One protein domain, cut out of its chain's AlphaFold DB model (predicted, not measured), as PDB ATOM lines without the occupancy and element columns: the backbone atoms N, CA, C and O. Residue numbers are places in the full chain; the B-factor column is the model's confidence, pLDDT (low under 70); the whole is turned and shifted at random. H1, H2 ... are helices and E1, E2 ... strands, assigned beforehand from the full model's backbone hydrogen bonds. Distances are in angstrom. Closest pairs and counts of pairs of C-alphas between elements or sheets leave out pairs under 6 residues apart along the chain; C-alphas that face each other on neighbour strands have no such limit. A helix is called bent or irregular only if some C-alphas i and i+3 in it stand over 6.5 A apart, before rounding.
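This is residues 329 to 470 of the 470 residues of an uncharacterized protein of Moorea sp. SIO4A5 (UniProt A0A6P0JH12). What is the main picture? A long, twisted sheet of four bent strands, E1 to E4, has H1 and H3 on one face and the short H2 on the opposite face from H1, at one end of the rod. How is it built? The 142 printed residues hold H1 E1 E2 E3 E4 H2 H3, a mixed class; the sheet's order E1 E2 E3 E4 is a meander, each strand the antiparallel neighbour of the one before. How large is it? It is compact, with a radius of gyration of the C-alphas of 16.5 A and spans of 52 by 26 by 22 A.

Where does the first element begin? H1, residues 331 to 337, begins with C-alpha 331 at (-9.860, -7.468, 144.228). Where are the strands? E1 is residues 349 to 362, 31.7 A; E2 371 to 385, 37.5 A; E3 393 to 408, 42.9 A; E4 414 to 427, 37.4 A. What follows? H2 is residues 431 to 440; H3, residues 446 to 462, 24.3 A, ends with C-alpha 462 at (8.075, -9.845, 148.070).

How do the strands pair? Hairpins join E1 to E2, with N 358 and O 376 at 2.8 A, E2 to E3, with N 377 and O 400 at 2.8 A, and E3 to E4, with N 401 and O 422 at 2.8 A. Where are the helices? H1 lies over E1 at a height over the sheet of 6.8 A, its closest C-alphas to E1 being Ala 334 and Ala 357, 5.0 A. H3's closest C-alphas to E4 are Ser 418 and Ile 453, 6.8 A; H2's to E3 are Arg 394 and Ser 433, 4.7 A. Are their backbones within hydrogen-bond range? Each O i to N i+4 pair is in H3, 4 of 6 in H2, and 1 of 3 in H1, with 3 of 4 O i to N i+3 pairs.

Is anything cut or long? The printed part has no cut, and the link from H1 to E1 is long, 11 residues. Where is confidence low? Thirty residues are under 70, among them 339 to 346 and 431 to 444.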
ATOM      1  N   ASN A 329     -12.160 -10.052 137.591       88.19
ATOM      2  CA  ASN A 329     -11.667  -9.078 138.566       88.19
ATOM      3  C   ASN A 329     -11.093  -9.802 139.797       88.19
ATOM      4  O   ASN A 329     -11.741 -10.706 140.327       88.19
ATOM      5  N   LEU A 330      -9.907  -9.395 140.251       89.25
ATOM      6  CA  LEU A 330      -9.176  -9.993 141.375       89.25
ATOM      7  C   LEU A 330      -8.924  -8.939 142.475       89.25
ATOM      8  O   LEU A 330      -7.800  -8.457 142.641       89.25
ATOM      9  N   PRO A 331      -9.957  -8.557 143.252       89.06
ATOM     10  CA  PRO A 331      -9.860  -7.468 144.228       89.06
ATOM     11  C   PRO A 331      -8.888  -7.760 145.381       89.06
ATOM     12  O   PRO A 331      -8.346  -6.836 145.981       89.06
ATOM     13  N   GLU A 332      -8.645  -9.032 145.699       89.06
ATOM     14  CA  GLU A 332      -7.694  -9.429 146.745       89.06
ATOM     15  C   GLU A 332      -6.253  -9.075 146.374       89.06
ATOM     16  O   GLU A 332      -5.498  -8.615 147.228       89.06
ATOM     17  N   ILE A 333      -5.902  -9.209 145.093       86.75
ATOM     18  CA  ILE A 333      -4.593  -8.814 144.565       86.75
ATOM     19  C   ILE A 333      -4.511  -7.293 144.462       86.75
ATOM     20  O   ILE A 333      -3.499  -6.708 144.843       86.75
ATOM     21  N   ALA A 334      -5.587  -6.631 144.025       87.69
ATOM     22  CA  ALA A 334      -5.643  -5.171 143.968       87.69
ATOM     23  C   ALA A 334      -5.331  -4.525 145.332       87.69
ATOM     24  O   ALA A 334      -4.498  -3.624 145.413       87.69
ATOM     25  N   LYS A 335      -5.899  -5.060 146.420       88.31
ATOM     26  CA  LYS A 335      -5.628  -4.599 147.794       88.31
ATOM     27  C   LYS A 335      -4.165  -4.720 148.225       88.31
ATOM     28  O   LYS A 335      -3.774  -4.059 149.184       88.31
ATOM     29  N   VAL A 336      -3.362  -5.568 147.578       87.69
ATOM     30  CA  VAL A 336      -1.923  -5.655 147.868       87.69
ATOM     31  C   VAL A 336      -1.215  -4.392 147.383       87.69
ATOM     32  O   VAL A 336      -0.364  -3.876 148.096       87.69
ATOM     33  N   PHE A 337      -1.606  -3.860 146.221       83.00
ATOM     34  CA  PHE A 337      -1.020  -2.648 145.645       83.00
ATOM     35  C   PHE A 337      -1.479  -1.361 146.348       83.00
ATOM     36  O   PHE A 337      -0.704  -0.410 146.453       83.00
ATOM     37  N   GLU A 338      -2.711  -1.322 146.858       84.94
ATOM     38  CA  GLU A 338      -3.257  -0.154 147.562       84.94
ATOM     39  C   GLU A 338      -2.547   0.099 148.904       84.94
ATOM     40  O   GLU A 338      -2.335  -0.811 149.706       84.94
ATOM     41  N   ASN A 339      -2.206   1.362 149.189       66.06
ATOM     42  CA  ASN A 339      -1.713   1.859 150.489       66.06
ATOM     43  C   ASN A 339      -0.414   1.242 151.060       66.06
ATOM     44  O   ASN A 339       0.059   1.695 152.106       66.06
ATOM     45  N   LYS A 340       0.197   0.251 150.397       64.44
ATOM     46  CA  LYS A 340       1.427  -0.427 150.860       64.44
ATOM     47  C   LYS A 340       2.655  -0.171 149.999       64.44
ATOM     48  O   LYS A 340       3.775  -0.344 150.477       64.44
ATOM     49  N   PHE A 341       2.471   0.267 148.761       65.31
ATOM     50  CA  PHE A 341       3.582   0.507 147.854       65.31
ATOM     51  C   PHE A 341       4.212   1.873 148.141       65.31
ATOM     52  O   PHE A 341       3.792   2.886 147.592       65.31
ATOM     53  N   LYS A 342       5.193   1.908 149.048       65.88
ATOM     54  CA  LYS A 342       6.118   3.036 149.207       65.88
ATOM     55  C   LYS A 342       7.473   2.594 148.686       65.88
ATOM     56  O   LYS A 342       8.246   1.982 149.418       65.88
ATOM     57  N   ILE A 343       7.747   2.904 147.426       65.25
ATOM     58  CA  ILE A 343       9.091   2.727 146.887       65.25
ATOM     59  C   ILE A 343      10.040   3.632 147.690       65.25
ATOM     60  O   ILE A 343       9.728   4.805 147.916       65.25
ATOM     61  N   GLY A 344      11.162   3.071 148.157       64.81
ATOM     62  CA  GLY A 344      12.236   3.827 148.811       64.81
ATOM     63  C   GLY A 344      12.806   4.919 147.897       64.81
ATOM     64  O   GLY A 344      12.419   5.036 146.742       64.81
ATOM     65  N   GLU A 345      13.724   5.761 148.378       67.62
ATOM     66  CA  GLU A 345      14.305   6.801 147.515       67.62
ATOM     67  C   GLU A 345      15.085   6.166 146.342       67.62
ATOM     68  O   GLU A 345      16.246   5.783 146.481       67.62
ATOM     69  N   ILE A 346      14.464   6.078 145.161       69.38
ATOM     70  CA  ILE A 346      15.123   5.626 143.934       69.38
ATOM     71  C   ILE A 346      15.564   6.844 143.165       69.38
ATOM     72  O   ILE A 346      14.797   7.482 142.436       69.38
ATOM     73  N   ARG A 347      16.853   7.154 143.303       76.25
ATOM     74  CA  ARG A 347      17.495   8.279 142.620       76.25
ATOM     75  C   ARG A 347      16.752   9.593 142.915       76.25
ATOM     76  O   ARG A 347      16.936  10.178 143.974       76.25
ATOM     77  N   ASN A 348      15.930  10.057 141.968       72.88
ATOM     78  CA  ASN A 348      15.184  11.315 142.041       72.88
ATOM     79  C   ASN A 348      13.693  11.115 142.386       72.88
ATOM     80  O   ASN A 348      12.976  12.105 142.547       72.88
ATOM     81  N   ILE A 349      13.212   9.870 142.460       75.69
ATOM     82  CA  ILE A 349      11.844   9.522 142.860       75.69
ATOM     83  C   ILE A 349      11.868   9.270 144.364       75.69
ATOM     84  O   ILE A 349      12.510   8.335 144.832       75.69
ATOM     85  N   LYS A 350      11.210  10.140 145.130       77.00
ATOM     86  CA  LYS A 350      11.229  10.046 146.595       77.00
ATOM     87  C   LYS A 350      10.169   9.110 147.139       77.00
ATOM     88  O   LYS A 350      10.351   8.515 148.192       77.00
ATOM     89  N   GLN A 351       9.020   9.119 146.478       81.12
ATOM     90  CA  GLN A 351       7.827   8.448 146.946       81.12
ATOM     91  C   GLN A 351       6.911   8.203 145.755       81.12
ATOM     92  O   GLN A 351       6.702   9.103 144.939       81.12
ATOM     93  N   ILE A 352       6.367   6.995 145.700       78.81
ATOM     94  CA  ILE A 352       5.212   6.626 144.892       78.81
ATOM     95  C   ILE A 352       4.139   6.191 145.892       78.81
ATOM     96  O   ILE A 352       4.461   5.529 146.876       78.81
ATOM     97  N   SER A 353       2.901   6.622 145.693       80.06
ATOM     98  CA  SER A 353       1.727   6.163 146.428       80.06
ATOM     99  C   SER A 353       0.646   5.769 145.436       80.06
ATOM    100  O   SER A 353       0.398   6.465 144.454       80.06
ATOM    101  N   ILE A 354       0.032   4.619 145.692       83.38
ATOM    102  CA  ILE A 354      -1.052   4.072 144.884       83.38
ATOM    103  C   ILE A 354      -2.304   4.108 145.750       83.38
ATOM    104  O   ILE A 354      -2.419   3.336 146.708       83.38
ATOM    105  N   ASP A 355      -3.222   5.009 145.411       80.50
ATOM    106  CA  ASP A 355      -4.475   5.164 146.150       80.50
ATOM    107  C   ASP A 355      -5.494   4.087 145.755       80.50
ATOM    108  O   ASP A 355      -6.302   3.663 146.581       80.50
ATOM    109  N   LYS A 356      -5.461   3.640 144.491       85.12
ATOM    110  CA  LYS A 356      -6.439   2.702 143.938       85.12
ATOM    111  C   LYS A 356      -5.809   1.736 142.940       85.12
ATOM    112  O   LYS A 356      -5.106   2.151 142.022       85.12
ATOM    113  N   ALA A 357      -6.125   0.452 143.048       87.44
ATOM    114  CA  ALA A 357      -5.701  -0.543 142.066       87.44
ATOM    115  C   ALA A 357      -6.897  -1.343 141.540       87.44
ATOM    116  O   ALA A 357      -7.848  -1.635 142.259       87.44
ATOM    117  N   GLU A 358      -6.853  -1.717 140.266       87.94
ATOM    118  CA  GLU A 358      -7.779  -2.673 139.667       87.94
ATOM    119  C   GLU A 358      -6.963  -3.753 138.960       87.94
ATOM    120  O   GLU A 358      -6.085  -3.452 138.154       87.94
ATOM    121  N   VAL A 359      -7.234  -5.017 139.272       85.69
ATOM    122  CA  VAL A 359      -6.489  -6.155 138.730       85.69
ATOM    123  C   VAL A 359      -7.461  -7.058 138.007       85.69
ATOM    124  O   VAL A 359      -8.468  -7.480 138.581       85.69
ATOM    125  N   ARG A 360      -7.159  -7.374 136.750       86.31
ATOM    126  CA  ARG A 360      -7.952  -8.318 135.978       86.31
ATOM    127  C   ARG A 360      -7.079  -9.348 135.282       86.31
ATOM    128  O   ARG A 360      -6.095  -8.994 134.638       86.31
ATOM    129  N   SER A 361      -7.465 -10.616 135.372       82.56
ATOM    130  CA  SER A 361      -6.810 -11.696 134.635       82.56
ATOM    131  C   SER A 361      -7.577 -12.022 133.358       82.56
ATOM    132  O   SER A 361      -8.811 -12.131 133.354       82.56
ATOM    133  N   SER A 362      -6.850 -12.169 132.253       79.38
ATOM    134  CA  SER A 362      -7.390 -12.709 131.010       79.38
ATOM    135  C   SER A 362      -6.831 -14.108 130.800       79.38
ATOM    136  O   SER A 362      -5.690 -14.250 130.378       79.38
ATOM    137  N   PHE A 363      -7.649 -15.120 131.084       70.25
ATOM    138  CA  PHE A 363      -7.322 -16.514 130.794       70.25
ATOM    139  C   PHE A 363      -7.631 -16.800 129.325       70.25
ATOM    140  O   PHE A 363      -8.772 -16.620 128.879       70.25
ATOM    141  N   LYS A 364      -6.634 -17.237 128.553       72.44
ATOM    142  CA  LYS A 364      -6.858 -17.689 127.176       72.44
ATOM    143  C   LYS A 364      -7.027 -19.206 127.178       72.44
ATOM    144  O   LYS A 364      -6.064 -19.950 127.122       72.44
ATOM    145  N   TYR A 365      -8.276 -19.668 127.165       54.78
ATOM    146  CA  TYR A 365      -8.620 -21.094 127.257       54.78
ATOM    147  C   TYR A 365      -8.080 -22.001 126.124       54.78
ATOM    148  O   TYR A 365      -8.238 -23.207 126.240       54.78
ATOM    149  N   ASN A 366      -7.480 -21.472 125.042       54.06
ATOM    150  CA  ASN A 366      -7.183 -22.241 123.816       54.06
ATOM    151  C   ASN A 366      -5.899 -21.826 123.050       54.06
ATOM    152  O   ASN A 366      -5.809 -22.080 121.850       54.06
ATOM    153  N   SER A 367      -4.910 -21.177 123.671       55.34
ATOM    154  CA  SER A 367      -3.679 -20.763 122.965       55.34
ATOM    155  C   SER A 367      -2.416 -21.132 123.732       55.34
ATOM    156  O   SER A 367      -2.405 -21.011 124.946       55.34
ATOM    157  N   LEU A 368      -1.340 -21.462 123.006       59.16
ATOM    158  CA  LEU A 368       0.059 -21.562 123.476       59.16
ATOM    159  C   LEU A 368       0.629 -20.237 124.039       59.16
ATOM    160  O   LEU A 368       1.837 -20.099 124.190       59.16
ATOM    161  N   ASP A 369      -0.226 -19.245 124.281       65.88
ATOM    162  CA  ASP A 369       0.171 -17.946 124.807       65.88
ATOM    163  C   ASP A 369       0.067 -17.977 126.331       65.88
ATOM    164  O   ASP A 369      -0.941 -18.435 126.870       65.88
ATOM    165  N   ASN A 370       1.073 -17.413 126.992       73.31
ATOM    166  CA  ASN A 370       1.157 -17.246 128.439       73.31
ATOM    167  C   ASN A 370      -0.094 -16.567 129.019       73.31
ATOM    168  O   ASN A 370      -0.682 -15.673 128.394       73.31
ATOM    169  N   ASP A 371      -0.456 -16.938 130.248       81.44
ATOM    170  CA  ASP A 371      -1.512 -16.249 130.976       81.44
ATOM    171  C   ASP A 371      -1.092 -14.803 131.279       81.44
ATOM    172  O   ASP A 371       0.070 -14.489 131.561       81.44
ATOM    173  N   GLU A 372      -2.064 -13.891 131.190       86.62
ATOM    174  CA  GLU A 372      -1.819 -12.458 131.329       86.62
ATOM    175  C   GLU A 372      -2.618 -11.869 132.493       86.62
ATOM    176  O   GLU A 372      -3.850 -11.977 132.571       86.62
ATOM    177  N   LEU A 373      -1.910 -11.157 133.366       85.44
ATOM    178  CA  LEU A 373      -2.495 -10.315 134.397       85.44
ATOM    179  C   LEU A 373      -2.352  -8.846 133.999       85.44
ATOM    180  O   LEU A 373      -1.248  -8.331 133.832       85.44
ATOM    181  N   HIS A 374      -3.483  -8.157 133.877       87.38
ATOM    182  CA  HIS A 374      -3.537  -6.726 133.606       87.38
ATOM    183  C   HIS A 374      -3.807  -5.986 134.914       87.38
ATOM    184  O   HIS A 374      -4.855  -6.164 135.537       87.38
ATOM    185  N   VAL A 375      -2.865  -5.144 135.331       86.69
ATOM    186  CA  VAL A 375      -2.946  -4.356 136.567       86.69
ATOM    187  C   VAL A 375      -3.057  -2.884 136.197       86.69
ATOM    188  O   VAL A 375      -2.141  -2.314 135.612       86.69
ATOM    189  N   LEU A 376      -4.175  -2.251 136.536       89.19
ATOM    190  CA  LEU A 376      -4.367  -0.812 136.412       89.19
ATOM    191  C   LEU A 376      -4.195  -0.163 137.781       89.19
ATOM    192  O   LEU A 376      -5.074  -0.227 138.637       89.19
ATOM    193  N   LEU A 377      -3.071   0.513 137.961       87.12
ATOM    194  CA  LEU A 377      -2.837   1.377 139.105       87.12
ATOM    195  C   LEU A 377      -3.437   2.739 138.765       87.12
ATOM    196  O   LEU A 377      -2.940   3.437 137.880       87.12
ATOM    197  N   SER A 378      -4.545   3.082 139.411       83.19
ATOM    198  CA  SER A 378      -5.221   4.370 139.253       83.19
ATOM    199  C   SER A 378      -4.808   5.308 140.380       83.19
ATOM    200  O   SER A 378      -4.474   4.865 141.474       83.19
ATOM    201  N   ASP A 379      -4.841   6.613 140.119       82.00
ATOM    202  CA  ASP A 379      -4.468   7.626 141.111       82.00
ATOM    203  C   ASP A 379      -3.059   7.401 141.689       82.00
ATOM    204  O   ASP A 379      -2.810   7.580 142.877       82.00
ATOM    205  N   VAL A 380      -2.119   7.014 140.822       82.19
ATOM    206  CA  VAL A 380      -0.706   6.910 141.183       82.19
ATOM    207  C   VAL A 380      -0.171   8.316 141.377       82.19
ATOM    208  O   VAL A 380      -0.071   9.083 140.415       82.19
ATOM    209  N   GLU A 381       0.177   8.645 142.614       82.62
ATOM    210  CA  GLU A 381       0.882   9.868 142.952       82.62
ATOM    211  C   GLU A 381       2.374   9.579 143.094       82.62
ATOM    212  O   GLU A 381       2.774   8.662 143.805       82.62
ATOM    213  N   TRP A 382       3.227  10.364 142.441       82.94
ATOM    214  CA  TRP A 382       4.661  10.320 142.720       82.94
ATOM    215  C   TRP A 382       5.224  11.699 143.013       82.94
ATOM    216  O   TRP A 382       4.738  12.714 142.504       82.94
ATOM    217  N   VAL A 383       6.294  11.732 143.807       81.19
ATOM    218  CA  VAL A 383       7.035  12.950 144.136       81.19
ATOM    219  C   VAL A 383       8.453  12.846 143.587       81.19
ATOM    220  O   VAL A 383       9.267  12.054 144.070       81.19
ATOM    221  N   LYS A 384       8.768  13.682 142.596       82.00
ATOM    222  CA  LYS A 384      10.117  13.831 142.039       82.00
ATOM    223  C   LYS A 384      10.812  15.030 142.677       82.00
ATOM    224  O   LYS A 384      10.224  16.109 142.791       82.00
ATOM    225  N   GLN A 385      12.070  14.860 143.068       81.94
ATOM    226  CA  GLN A 385      12.929  15.951 143.527       81.94
ATOM    227  C   GLN A 385      14.102  16.118 142.563       81.94
ATOM    228  O   GLN A 385      14.799  15.160 142.239       81.94
ATOM    229  N   GLU A 386      14.324  17.345 142.096       78.56
ATOM    230  CA  GLU A 386      15.401  17.625 141.150       78.56
ATOM    231  C   GLU A 386      16.763  17.661 141.842       78.56
ATOM    232  O   GLU A 386      16.943  18.335 142.861       78.56
ATOM    233  N   LYS A 387      17.756  16.995 141.239       79.56
ATOM    234  CA  LYS A 387      19.113  16.884 141.801       79.56
ATOM    235  C   LYS A 387      19.745  18.253 142.082       79.56
ATOM    236  O   LYS A 387      20.372  18.439 143.123       79.56
ATOM    237  N   HIS A 388      19.560  19.205 141.167       79.12
ATOM    238  CA  HIS A 388      20.140  20.551 141.250       79.12
ATOM    239  C   HIS A 388      19.212  21.591 141.897       79.12
ATOM    240  O   HIS A 388      19.674  22.661 142.276       79.12
ATOM    241  N   LEU A 389      17.922  21.284 142.066       78.25
ATOM    242  CA  LEU A 389      16.913  22.203 142.606       78.25
ATOM    243  C   LEU A 389      16.140  21.514 143.732       78.25
ATOM    244  O   LEU A 389      14.934  21.302 143.647       78.25
ATOM    245  N   LYS A 390      16.850  21.166 144.813       80.19
ATOM    246  CA  LYS A 390      16.296  20.393 145.940       80.19
ATOM    247  C   LYS A 390      15.053  21.028 146.582       80.19
ATOM    248  O   LYS A 390      14.257  20.311 147.178       80.19
ATOM    249  N   PHE A 391      14.859  22.340 146.476       80.12
ATOM    250  CA  PHE A 391      13.669  23.012 147.013       80.12
ATOM    251  C   PHE A 391      12.410  22.800 146.153       80.12
ATOM    252  O   PHE A 391      11.300  23.021 146.631       80.12
ATOM    253  N   ILE A 392      12.558  22.344 144.906       74.44
ATOM    254  CA  ILE A 392      11.442  22.080 144.001       74.44
ATOM    255  C   ILE A 392      11.062  20.604 144.111       74.44
ATOM    256  O   ILE A 392      11.750  19.722 143.596       74.44
ATOM    257  N   LYS A 393       9.939  20.347 144.783       78.69
ATOM    258  CA  LYS A 393       9.247  19.056 144.743       78.69
ATOM    259  C   LYS A 393       8.180  19.111 143.661       78.69
ATOM    260  O   LYS A 393       7.422  20.081 143.592       78.69
ATOM    261  N   ARG A 394       8.130  18.081 142.823       77.25
ATOM    262  CA  ARG A 394       7.105  17.937 141.793       77.25
ATOM    263  C   ARG A 394       6.229  16.751 142.122       77.25
ATOM    264  O   ARG A 394       6.737  15.639 142.235       77.25
ATOM    265  N   ASN A 395       4.936  17.005 142.234       78.88
ATOM    266  CA  ASN A 395       3.950  15.951 142.406       78.88
ATOM    267  C   ASN A 395       3.368  15.643 141.037       78.88
ATOM    268  O   ASN A 395       3.153  16.563 140.249       78.88
ATOM    269  N   TYR A 396       3.113  14.378 140.751       80.75
ATOM    270  CA  TYR A 396       2.413  13.967 139.545       80.75
ATOM    271  C   TYR A 396       1.334  12.983 139.949       80.75
ATOM    272  O   TYR A 396       1.577  12.181 140.842       80.75
ATOM    273  N   LYS A 397       0.168  13.058 139.309       82.19
ATOM    274  CA  LYS A 397      -0.956  12.149 139.542       82.19
ATOM    275  C   LYS A 397      -1.387  11.531 138.226       82.19
ATOM    276  O   LYS A 397      -1.512  12.239 137.226       82.19
ATOM    277  N   GLY A 398      -1.593  10.226 138.199       86.19
ATOM    278  CA  GLY A 398      -1.828   9.528 136.947       86.19
ATOM    279  C   GLY A 398      -2.354   8.119 137.098       86.19
ATOM    280  O   GLY A 398      -2.849   7.727 138.151       86.19
ATOM    281  N   TYR A 399      -2.227   7.360 136.020       86.75
ATOM    282  CA  TYR A 399      -2.405   5.919 136.038       86.75
ATOM    283  C   TYR A 399      -1.206   5.240 135.386       86.75
ATOM    284  O   TYR A 399      -0.529   5.816 134.527       86.75
ATOM    285  N   ILE A 400      -1.004   3.981 135.755       87.56
ATOM    286  CA  ILE A 400      -0.115   3.071 135.046       87.56
ATOM    287  C   ILE A 400      -0.852   1.757 134.827       87.56
ATOM    288  O   ILE A 400      -1.418   1.192 135.761       87.56
ATOM    289  N   GLN A 401      -0.836   1.276 133.593       89.50
ATOM    290  CA  GLN A 401      -1.313  -0.043 133.235       89.50
ATOM    291  C   GLN A 401      -0.116  -0.961 132.999       89.50
ATOM    292  O   GLN A 401       0.691  -0.733 132.097       89.50
ATOM    293  N   PHE A 402      -0.038  -2.018 133.794       88.81
ATOM    294  CA  PHE A 402       0.935  -3.088 133.664       88.81
ATOM    295  C   PHE A 402       0.288  -4.322 133.065       88.81
ATOM    296  O   PHE A 402      -0.873  -4.636 133.333       88.81
ATOM    297  N   LYS A 403       1.087  -5.039 132.289       89.81
ATOM    298  CA  LYS A 403       0.833  -6.402 131.868       89.81
ATOM    299  C   LYS A 403       1.929  -7.272 132.447       89.81
ATOM    300  O   LYS A 403       3.108  -6.992 132.254       89.81
ATOM    301  N   ILE A 404       1.521  -8.323 133.132       88.06
ATOM    302  CA  ILE A 404       2.403  -9.360 133.645       88.06
ATOM    303  C   ILE A 404       2.053 -10.619 132.873       88.06
ATOM    304  O   ILE A 404       0.915 -11.082 132.928       88.06
ATOM    305  N   SER A 405       3.018 -11.124 132.120       88.12
ATOM    306  CA  SER A 405       2.907 -12.416 131.447       88.12
ATOM    307  C   SER A 405       3.619 -13.442 132.309       88.12
ATOM    308  O   SER A 405       4.737 -13.176 132.757       88.12
ATOM    309  N   TYR A 406       2.979 -14.578 132.552       85.19
ATOM    310  CA  TYR A 406       3.569 -15.652 133.333       85.19
ATOM    311  C   TYR A 406       3.323 -17.008 132.690       85.19
ATOM    312  O   TYR A 406       2.287 -17.222 132.063       85.19
ATOM    313  N   ASP A 407       4.300 -17.895 132.831       83.06
ATOM    314  CA  ASP A 407       4.207 -19.278 132.376       83.06
ATOM    315  C   ASP A 407       4.391 -20.217 133.568       83.06
ATOM    316  O   ASP A 407       5.322 -20.055 134.366       83.06
ATOM    317  N   ASP A 408       3.484 -21.183 133.701       72.50
ATOM    318  CA  ASP A 408       3.604 -22.239 134.702       72.50
ATOM    319  C   ASP A 408       4.390 -23.380 134.061       72.50
ATOM    320  O   ASP A 408       3.855 -24.375 133.565       72.50
ATOM    321  N   ASN A 409       5.703 -23.175 133.993       75.06
ATOM    322  CA  ASN A 409       6.603 -24.140 133.392       75.06
ATOM    323  C   ASN A 409       6.525 -25.456 134.202       75.06
ATOM    324  O   ASN A 409       6.536 -25.407 135.438       75.06
ATOM    325  N   PRO A 410       6.505 -26.652 133.577       72.12
ATOM    326  CA  PRO A 410       6.366 -27.925 134.294       72.12
ATOM    327  C   PRO A 410       7.481 -28.201 135.316       72.12
ATOM    328  O   PRO A 410       7.339 -29.081 136.163       72.12
ATOM    329  N   SER A 411       8.598 -27.469 135.235       75.12
ATOM    330  CA  SER A 411       9.701 -27.502 136.200       75.12
ATOM    331  C   SER A 411       9.366 -26.846 137.546       75.12
ATOM    332  O   SER A 411      10.138 -26.991 138.492       75.12
ATOM    333  N   GLY A 412       8.247 -26.121 137.647       69.38
ATOM    334  CA  GLY A 412       7.863 -25.339 138.822       69.38
ATOM    335  C   GLY A 412       8.571 -23.982 138.931       69.38
ATOM    336  O   GLY A 412       8.233 -23.200 139.823       69.38
ATOM    337  N   GLU A 413       9.513 -23.678 138.030       73.00
ATOM    338  CA  GLU A 413      10.140 -22.360 137.929       73.00
ATOM    339  C   GLU A 413       9.217 -21.403 137.177       73.00
ATOM    340  O   GLU A 413       8.890 -21.598 136.008       73.00
ATOM    341  N   PHE A 414       8.773 -20.372 137.883       72.12
ATOM    342  CA  PHE A 414       7.811 -19.408 137.378       72.12
ATOM    343  C   PHE A 414       8.547 -18.278 136.659       72.12
ATOM    344  O   PHE A 414       9.224 -17.469 137.298       72.12
ATOM    345  N   GLU A 415       8.426 -18.211 135.333       82.31
ATOM    346  CA  GLU A 415       8.999 -17.111 134.559       82.31
ATOM    347  C   GLU A 415       7.977 -15.978 134.462       82.31
ATOM    348  O   GLU A 415       6.879 -16.140 133.929       82.31
ATOM    349  N   MET A 416       8.334 -14.816 135.008       85.50
ATOM    350  CA  MET A 416       7.486 -13.629 135.022       85.50
ATOM    351  C   MET A 416       8.110 -12.541 134.155       85.50
ATOM    352  O   MET A 416       9.275 -12.184 134.328       85.50
ATOM    353  N   LYS A 417       7.308 -11.963 133.259       88.56
ATOM    354  CA  LYS A 417       7.706 -10.813 132.449       88.56
ATOM    355  C   LYS A 417       6.701  -9.679 132.586       88.56
ATOM    356  O   LYS A 417       5.558  -9.798 132.137       88.56
ATOM    357  N   SER A 418       7.149  -8.567 133.157       87.81
ATOM    358  CA  SER A 418       6.357  -7.346 133.291       87.81
ATOM    359  C   SER A 418       6.628  -6.340 132.188       87.81
ATOM    360  O   SER A 418       7.762  -6.121 131.763       87.81
ATOM    361  N   GLU A 419       5.570  -5.658 131.767       90.94
ATOM    362  CA  GLU A 419       5.640  -4.546 130.832       90.94
ATOM    363  C   GLU A 419       4.612  -3.464 131.193       90.94
ATOM    364  O   GLU A 419       3.453  -3.756 131.489       90.94
ATOM    365  N   ILE A 420       5.006  -2.187 131.124       88.12
ATOM    366  CA  ILE A 420       4.042  -1.072 131.140       88.12
ATOM    367  C   ILE A 420       3.387  -0.970 129.764       88.12
ATOM    368  O   ILE A 420       4.072  -0.627 128.803       88.12
ATOM    369  N   VAL A 421       2.081  -1.204 129.686       86.56
ATOM    370  CA  VAL A 421       1.297  -1.163 128.441       86.56
ATOM    371  C   VAL A 421       0.836   0.252 128.106       86.56
ATOM    372  O   VAL A 421       0.921   0.683 126.960       86.56
ATOM    373  N   ASP A 422       0.344   0.984 129.103       83.88
ATOM    374  CA  ASP A 422      -0.114   2.368 128.959       83.88
ATOM    375  C   ASP A 422       0.170   3.109 130.269       83.88
ATOM    376  O   ASP A 422       0.197   2.522 131.349       83.88
ATOM    377  N   TYR A 423       0.396   4.410 130.190       86.38
ATOM    378  CA  TYR A 423       0.535   5.270 131.354       86.38
ATOM    379  C   TYR A 423       0.176   6.703 130.981       86.38
ATOM    380  O   TYR A 423       0.367   7.154 129.849       86.38
ATOM    381  N   SER A 424      -0.316   7.454 131.957       81.44
ATOM    382  CA  SER A 424      -0.519   8.889 131.801       81.44
ATOM    383  C   SER A 424      -0.363   9.557 133.143       81.44
ATOM    384  O   SER A 424      -1.088   9.237 134.080       81.44
ATOM    385  N   PHE A 425       0.515  10.549 133.205       78.81
ATOM    386  CA  PHE A 425       0.726  11.355 134.396       78.81
ATOM    387  C   PHE A 425       0.418  12.807 134.102       78.81
ATOM    388  O   PHE A 425       0.830  13.360 133.085       78.81
ATOM    389  N   ARG A 426      -0.290  13.436 135.028       74.81
ATOM    390  CA  ARG A 426      -0.489  14.874 135.055       74.81
ATOM    391  C   ARG A 426       0.430  15.476 136.091       74.81
ATOM    392  O   ARG A 426       0.646  14.862 137.138       74.81
ATOM    393  N   PRO A 427       0.937  16.685 135.849       76.12
ATOM    394  CA  PRO A 427       1.544  17.426 136.926       76.12
ATOM    395  C   PRO A 427       0.476  17.726 137.983       76.12
ATOM    396  O   PRO A 427      -0.667  18.053 137.664       76.12
ATOM    397  N   GLY A 428       0.843  17.578 139.249       69.56
ATOM    398  CA  GLY A 428       0.006  17.927 140.388       69.56
ATOM    399  C   GLY A 428      -0.270  19.430 140.443       69.56
ATOM    400  O   GLY A 428       0.312  20.220 139.700       69.56
ATOM    401  N   SER A 429      -1.135  19.842 141.367       67.88
ATOM    402  CA  SER A 429      -1.674  21.209 141.469       67.88
ATOM    403  C   SER A 429      -0.649  22.324 141.748       67.88
ATOM    404  O   SER A 429      -1.004  23.500 141.747       67.88
ATOM    405  N   GLY A 430       0.626  22.001 141.981       70.25
ATOM    406  CA  GLY A 430       1.669  22.998 142.220       70.25
ATOM    407  C   GLY A 430       2.125  23.700 140.935       70.25
ATOM    408  O   GLY A 430       2.472  23.037 139.963       70.25
ATOM    409  N   PHE A 431       2.239  25.033 140.956       65.06
ATOM    410  CA  PHE A 431       2.682  25.857 139.813       65.06
ATOM    411  C   PHE A 431       3.958  25.331 139.129       65.06
ATOM    412  O   PHE A 431       3.989  25.143 137.916       65.06
ATOM    413  N   PHE A 432       4.999  25.014 139.908       62.94
ATOM    414  CA  PHE A 432       6.247  24.459 139.370       62.94
ATOM    415  C   PHE A 432       6.106  23.022 138.857       62.94
ATOM    416  O   PHE A 432       6.820  22.639 137.930       62.94
ATOM    417  N   SER A 433       5.190  22.239 139.441       65.00
ATOM    418  CA  SER A 433       4.850  20.915 138.910       65.00
ATOM    419  C   SER A 433       4.214  21.081 137.540       65.00
ATOM    420  O   SER A 433       4.596  20.371 136.628       65.00
ATOM    421  N   PHE A 434       3.328  22.062 137.364       63.12
ATOM    422  CA  PHE A 434       2.675  22.317 136.088       63.12
ATOM    423  C   PHE A 434       3.648  22.800 135.005       63.12
ATOM    424  O   PHE A 434       3.781  22.154 133.969       63.12
ATOM    425  N   VAL A 435       4.358  23.907 135.251       59.50
ATOM    426  CA  VAL A 435       5.190  24.568 134.227       59.50
ATOM    427  C   VAL A 435       6.303  23.652 133.726       59.50
ATOM    428  O   VAL A 435       6.551  23.580 132.526       59.50
ATOM    429  N   ILE A 436       6.966  22.930 134.632       59.59
ATOM    430  CA  ILE A 436       8.083  22.059 134.248       59.59
ATOM    431  C   ILE A 436       7.600  20.642 133.940       59.59
ATOM    432  O   ILE A 436       8.125  19.979 133.047       59.59
ATOM    433  N   GLY A 437       6.558  20.185 134.634       56.94
ATOM    434  CA  GLY A 437       5.930  18.908 134.352       56.94
ATOM    435  C   GLY A 437       5.326  18.867 132.961       56.94
ATOM    436  O   GLY A 437       5.380  17.809 132.371       56.94
ATOM    437  N   PHE A 438       4.858  19.959 132.352       53.62
ATOM    438  CA  PHE A 438       4.355  19.907 130.970       53.62
ATOM    439  C   PHE A 438       5.411  19.423 129.954       53.62
ATOM    440  O   PHE A 438       5.084  18.714 129.008       53.62
ATOM    441  N   VAL A 439       6.694  19.724 130.191       55.78
ATOM    442  CA  VAL A 439       7.806  19.267 129.338       55.78
ATOM    443  C   VAL A 439       8.139  17.786 129.581       55.78
ATOM    444  O   VAL A 439       8.542  17.087 128.657       55.78
ATOM    445  N   GLU A 440       7.941  17.286 130.805       55.47
ATOM    446  CA  GLU A 440       8.290  15.909 131.200       55.47
ATOM    447  C   GLU A 440       7.103  14.924 131.208       55.47
ATOM    448  O   GLU A 440       7.294  13.727 131.047       55.47
ATOM    449  N   THR A 441       5.866  15.392 131.379       51.66
ATOM    450  CA  THR A 441       4.647  14.579 131.614       51.66
ATOM    451  C   THR A 441       4.228  13.753 130.418       51.66
ATOM    452  O   THR A 441       3.504  12.773 130.578       51.66
ATOM    453  N   ALA A 442       4.714  14.102 129.229       50.78
ATOM    454  CA  ALA A 442       4.488  13.289 128.051       50.78
ATOM    455  C   ALA A 442       5.263  11.959 128.095       50.78
ATOM    456  O   ALA A 442       4.853  11.030 127.399       50.78
ATOM    457  N   TYR A 443       6.327  11.835 128.906       57.47
ATOM    458  CA  TYR A 443       7.206  10.666 128.869       57.47
ATOM    459  C   TYR A 443       7.745  10.284 130.251       57.47
ATOM    460  O   TYR A 443       8.522  11.011 130.868       57.47
ATOM    461  N   LEU A 444       7.441   9.059 130.685       66.06
ATOM    462  CA  LEU A 444       8.382   8.340 131.535       66.06
ATOM    463  C   LEU A 444       9.642   8.143 130.699       66.06
ATOM    464  O   LEU A 444       9.615   7.417 129.704       66.06
ATOM    465  N   VAL A 445      10.743   8.798 131.072       72.50
ATOM    466  CA  VAL A 445      12.027   8.566 130.396       72.50
ATOM    467  C   VAL A 445      12.307   7.057 130.465       72.50
ATOM    468  O   VAL A 445      12.112   6.489 131.542       72.50
ATOM    469  N   PRO A 446      12.769   6.385 129.388       74.12
ATOM    470  CA  PRO A 446      12.913   4.923 129.356       74.12
ATOM    471  C   PRO A 446      13.616   4.331 130.583       74.12
ATOM    472  O   PRO A 446      13.236   3.286 131.096       74.12
ATOM    473  N   ARG A 447      14.591   5.062 131.128       76.88
ATOM    474  CA  ARG A 447      15.297   4.689 132.354       76.88
ATOM    475  C   ARG A 447      14.400   4.665 133.603       76.88
ATOM    476  O   ARG A 447      14.508   3.742 134.391       76.88
ATOM    477  N   GLN A 448      13.514   5.647 133.771       79.38
ATOM    478  CA  GLN A 448      12.544   5.683 134.875       79.38
ATOM    479  C   GLN A 448      11.461   4.617 134.706       79.38
ATOM    480  O   GLN A 448      11.004   4.058 135.695       79.38
ATOM    481  N   ARG A 449      11.063   4.328 133.459       80.75
ATOM    482  CA  ARG A 449      10.152   3.219 133.145       80.75
ATOM    483  C   ARG A 449      10.729   1.897 133.647       80.75
ATOM    484  O   ARG A 449      10.023   1.178 134.339       80.75
ATOM    485  N   ASN A 450      11.999   1.624 133.354       83.00
ATOM    486  CA  ASN A 450      12.661   0.406 133.817       83.00
ATOM    487  C   ASN A 450      12.794   0.373 135.344       83.00
ATOM    488  O   ASN A 450      12.424  -0.629 135.939       83.00
ATOM    489  N   ASP A 451      13.211   1.479 135.977       84.56
ATOM    490  CA  ASP A 451      13.316   1.555 137.444       84.56
ATOM    491  C   ASP A 451      11.953   1.258 138.129       84.56
ATOM    492  O   ASP A 451      11.898   0.592 139.158       84.56
ATOM    493  N   ILE A 452      10.835   1.738 137.563       82.44
ATOM    494  CA  ILE A 452       9.482   1.469 138.089       82.44
ATOM    495  C   ILE A 452       9.069   0.011 137.866       82.44
ATOM    496  O   ILE A 452       8.445  -0.575 138.749       82.44
ATOM    497  N   ILE A 453       9.381  -0.559 136.697       85.44
ATOM    498  CA  ILE A 453       9.098  -1.970 136.398       85.44
ATOM    499  C   ILE A 453       9.848  -2.867 137.387       85.44
ATOM    500  O   ILE A 453       9.214  -3.696 138.027       85.44
ATOM    501  N   GLU A 454      11.148  -2.635 137.588       87.38
ATOM    502  CA  GLU A 454      11.984  -3.414 138.513       87.38
ATOM    503  C   GLU A 454      11.440  -3.399 139.950       87.38
ATOM    504  O   GLU A 454      11.400  -4.433 140.613       87.38
ATOM    505  N   GLU A 455      10.968  -2.251 140.440       85.88
ATOM    506  CA  GLU A 455      10.379  -2.169 141.784       85.88
ATOM    507  C   GLU A 455       9.023  -2.848 141.907       85.88
ATOM    508  O   GLU A 455       8.699  -3.416 142.950       85.88
ATOM    509  N   ILE A 456       8.205  -2.775 140.860       83.81
ATOM    510  CA  ILE A 456       6.916  -3.462 140.853       83.81
ATOM    511  C   ILE A 456       7.135  -4.969 140.800       83.81
ATOM    512  O   ILE A 456       6.475  -5.686 141.548       83.81
ATOM    513  N   ASP A 457       8.101  -5.436 140.012       86.19
ATOM    514  CA  ASP A 457       8.496  -6.843 139.956       86.19
ATOM    515  C   ASP A 457       8.975  -7.333 141.318       86.19
ATOM    516  O   ASP A 457       8.478  -8.337 141.833       86.19
ATOM    517  N   LYS A 458       9.863  -6.569 141.956       88.00
ATOM    518  CA  LYS A 458      10.335  -6.865 143.306       88.00
ATOM    519  C   LYS A 458       9.187  -6.920 144.313       88.00
ATOM    520  O   LYS A 458       9.103  -7.844 145.110       88.00
ATOM    521  N   PHE A 459       8.258  -5.972 144.258       85.44
ATOM    522  CA  PHE A 459       7.116  -5.957 145.166       85.44
ATOM    523  C   PHE A 459       6.143  -7.111 144.945       85.44
ATOM    524  O   PHE A 459       5.582  -7.632 145.910       85.44
ATOM    525  N   ILE A 460       5.947  -7.523 143.694       84.31
ATOM    526  CA  ILE A 460       5.143  -8.695 143.345       84.31
ATOM    527  C   ILE A 460       5.766  -9.962 143.938       84.31
ATOM    528  O   ILE A 460       5.036 -10.771 144.523       84.31
ATOM    529  N   GLN A 461       7.093 -10.094 143.845       85.69
ATOM    530  CA  GLN A 461       7.854 -11.188 144.451       85.69
ATOM    531  C   GLN A 461       7.760 -11.157 145.985       85.69
ATOM    532  O   GLN A 461       7.333 -12.139 146.590       85.69
ATOM    533  N   ASP A 462       8.049 -10.012 146.609       85.31
ATOM    534  CA  ASP A 462       8.075  -9.845 148.070       85.31
ATOM    535  C   ASP A 462       6.709 -10.110 148.733       85.31
ATOM    536  O   ASP A 462       6.641 -10.536 149.885       85.31
ATOM    537  N   ASN A 463       5.603  -9.864 148.023       83.44
ATOM    538  CA  ASN A 463       4.245 -10.059 148.548       83.44
ATOM    539  C   ASN A 463       3.605 -11.395 148.146       83.44
ATOM    540  O   ASN A 463       2.399 -11.570 148.369       83.44
ATOM    541  N   GLN A 464       4.376 -12.311 147.544       83.19
ATOM    542  CA  GLN A 464       3.906 -13.622 147.086       83.19
ATOM    543  C   GLN A 464       2.626 -13.523 146.234       83.19
ATOM    544  O   GLN A 464       1.734 -14.368 146.307       83.19
ATOM    545  N   ILE A 465       2.493 -12.460 145.430       81.69
ATOM    546  CA  ILE A 465       1.296 -12.259 144.595       81.69
ATOM    547  C   ILE A 465       1.164 -13.407 143.590       81.69
ATOM    548  O   ILE A 465       0.055 -13.842 143.295       81.69
ATOM    549  N   LEU A 466       2.297 -13.926 143.119       75.44
ATOM    550  CA  LEU A 466       2.362 -15.062 142.206       75.44
ATOM    551  C   LEU A 466       1.844 -16.355 142.846       75.44
ATOM    552  O   LEU A 466       1.088 -17.078 142.210       75.44
ATOM    553  N   GLU A 467       2.163 -16.615 144.116       80.06
ATOM    554  CA  GLU A 467       1.625 -17.780 144.837       80.06
ATOM    555  C   GLU A 467       0.112 -17.686 145.049       80.06
ATOM    556  O   GLU A 467      -0.548 -18.708 145.139       80.06
ATOM    557  N   LYS A 468      -0.443 -16.469 145.116       80.88
ATOM    558  CA  LYS A 468      -1.895 -16.243 145.205       80.88
ATOM    559  C   LYS A 468      -2.614 -16.344 143.858       80.88
ATOM    560  O   LYS A 468      -3.844 -16.342 143.837       80.88
ATOM    561  N   LEU A 469      -1.869 -16.292 142.753       73.06
ATOM    562  CA  LEU A 469      -2.399 -16.451 141.396       73.06
ATOM    563  C   LEU A 469      -2.453 -17.921 140.978       73.06
ATOM    564  O   LEU A 469      -3.367 -18.277 140.235       73.06
ATOM    565  N   LYS A 470      -1.488 -18.721 141.450       71.69
ATOM    566  CA  LYS A 470      -1.556 -20.187 141.448       71.69
ATOM    567  C   LYS A 470      -2.736 -20.653 142.298       71.69
ATOM    568  O   LYS A 470      -3.417 -21.608 141.862       71.69
TER     569      LYS A 470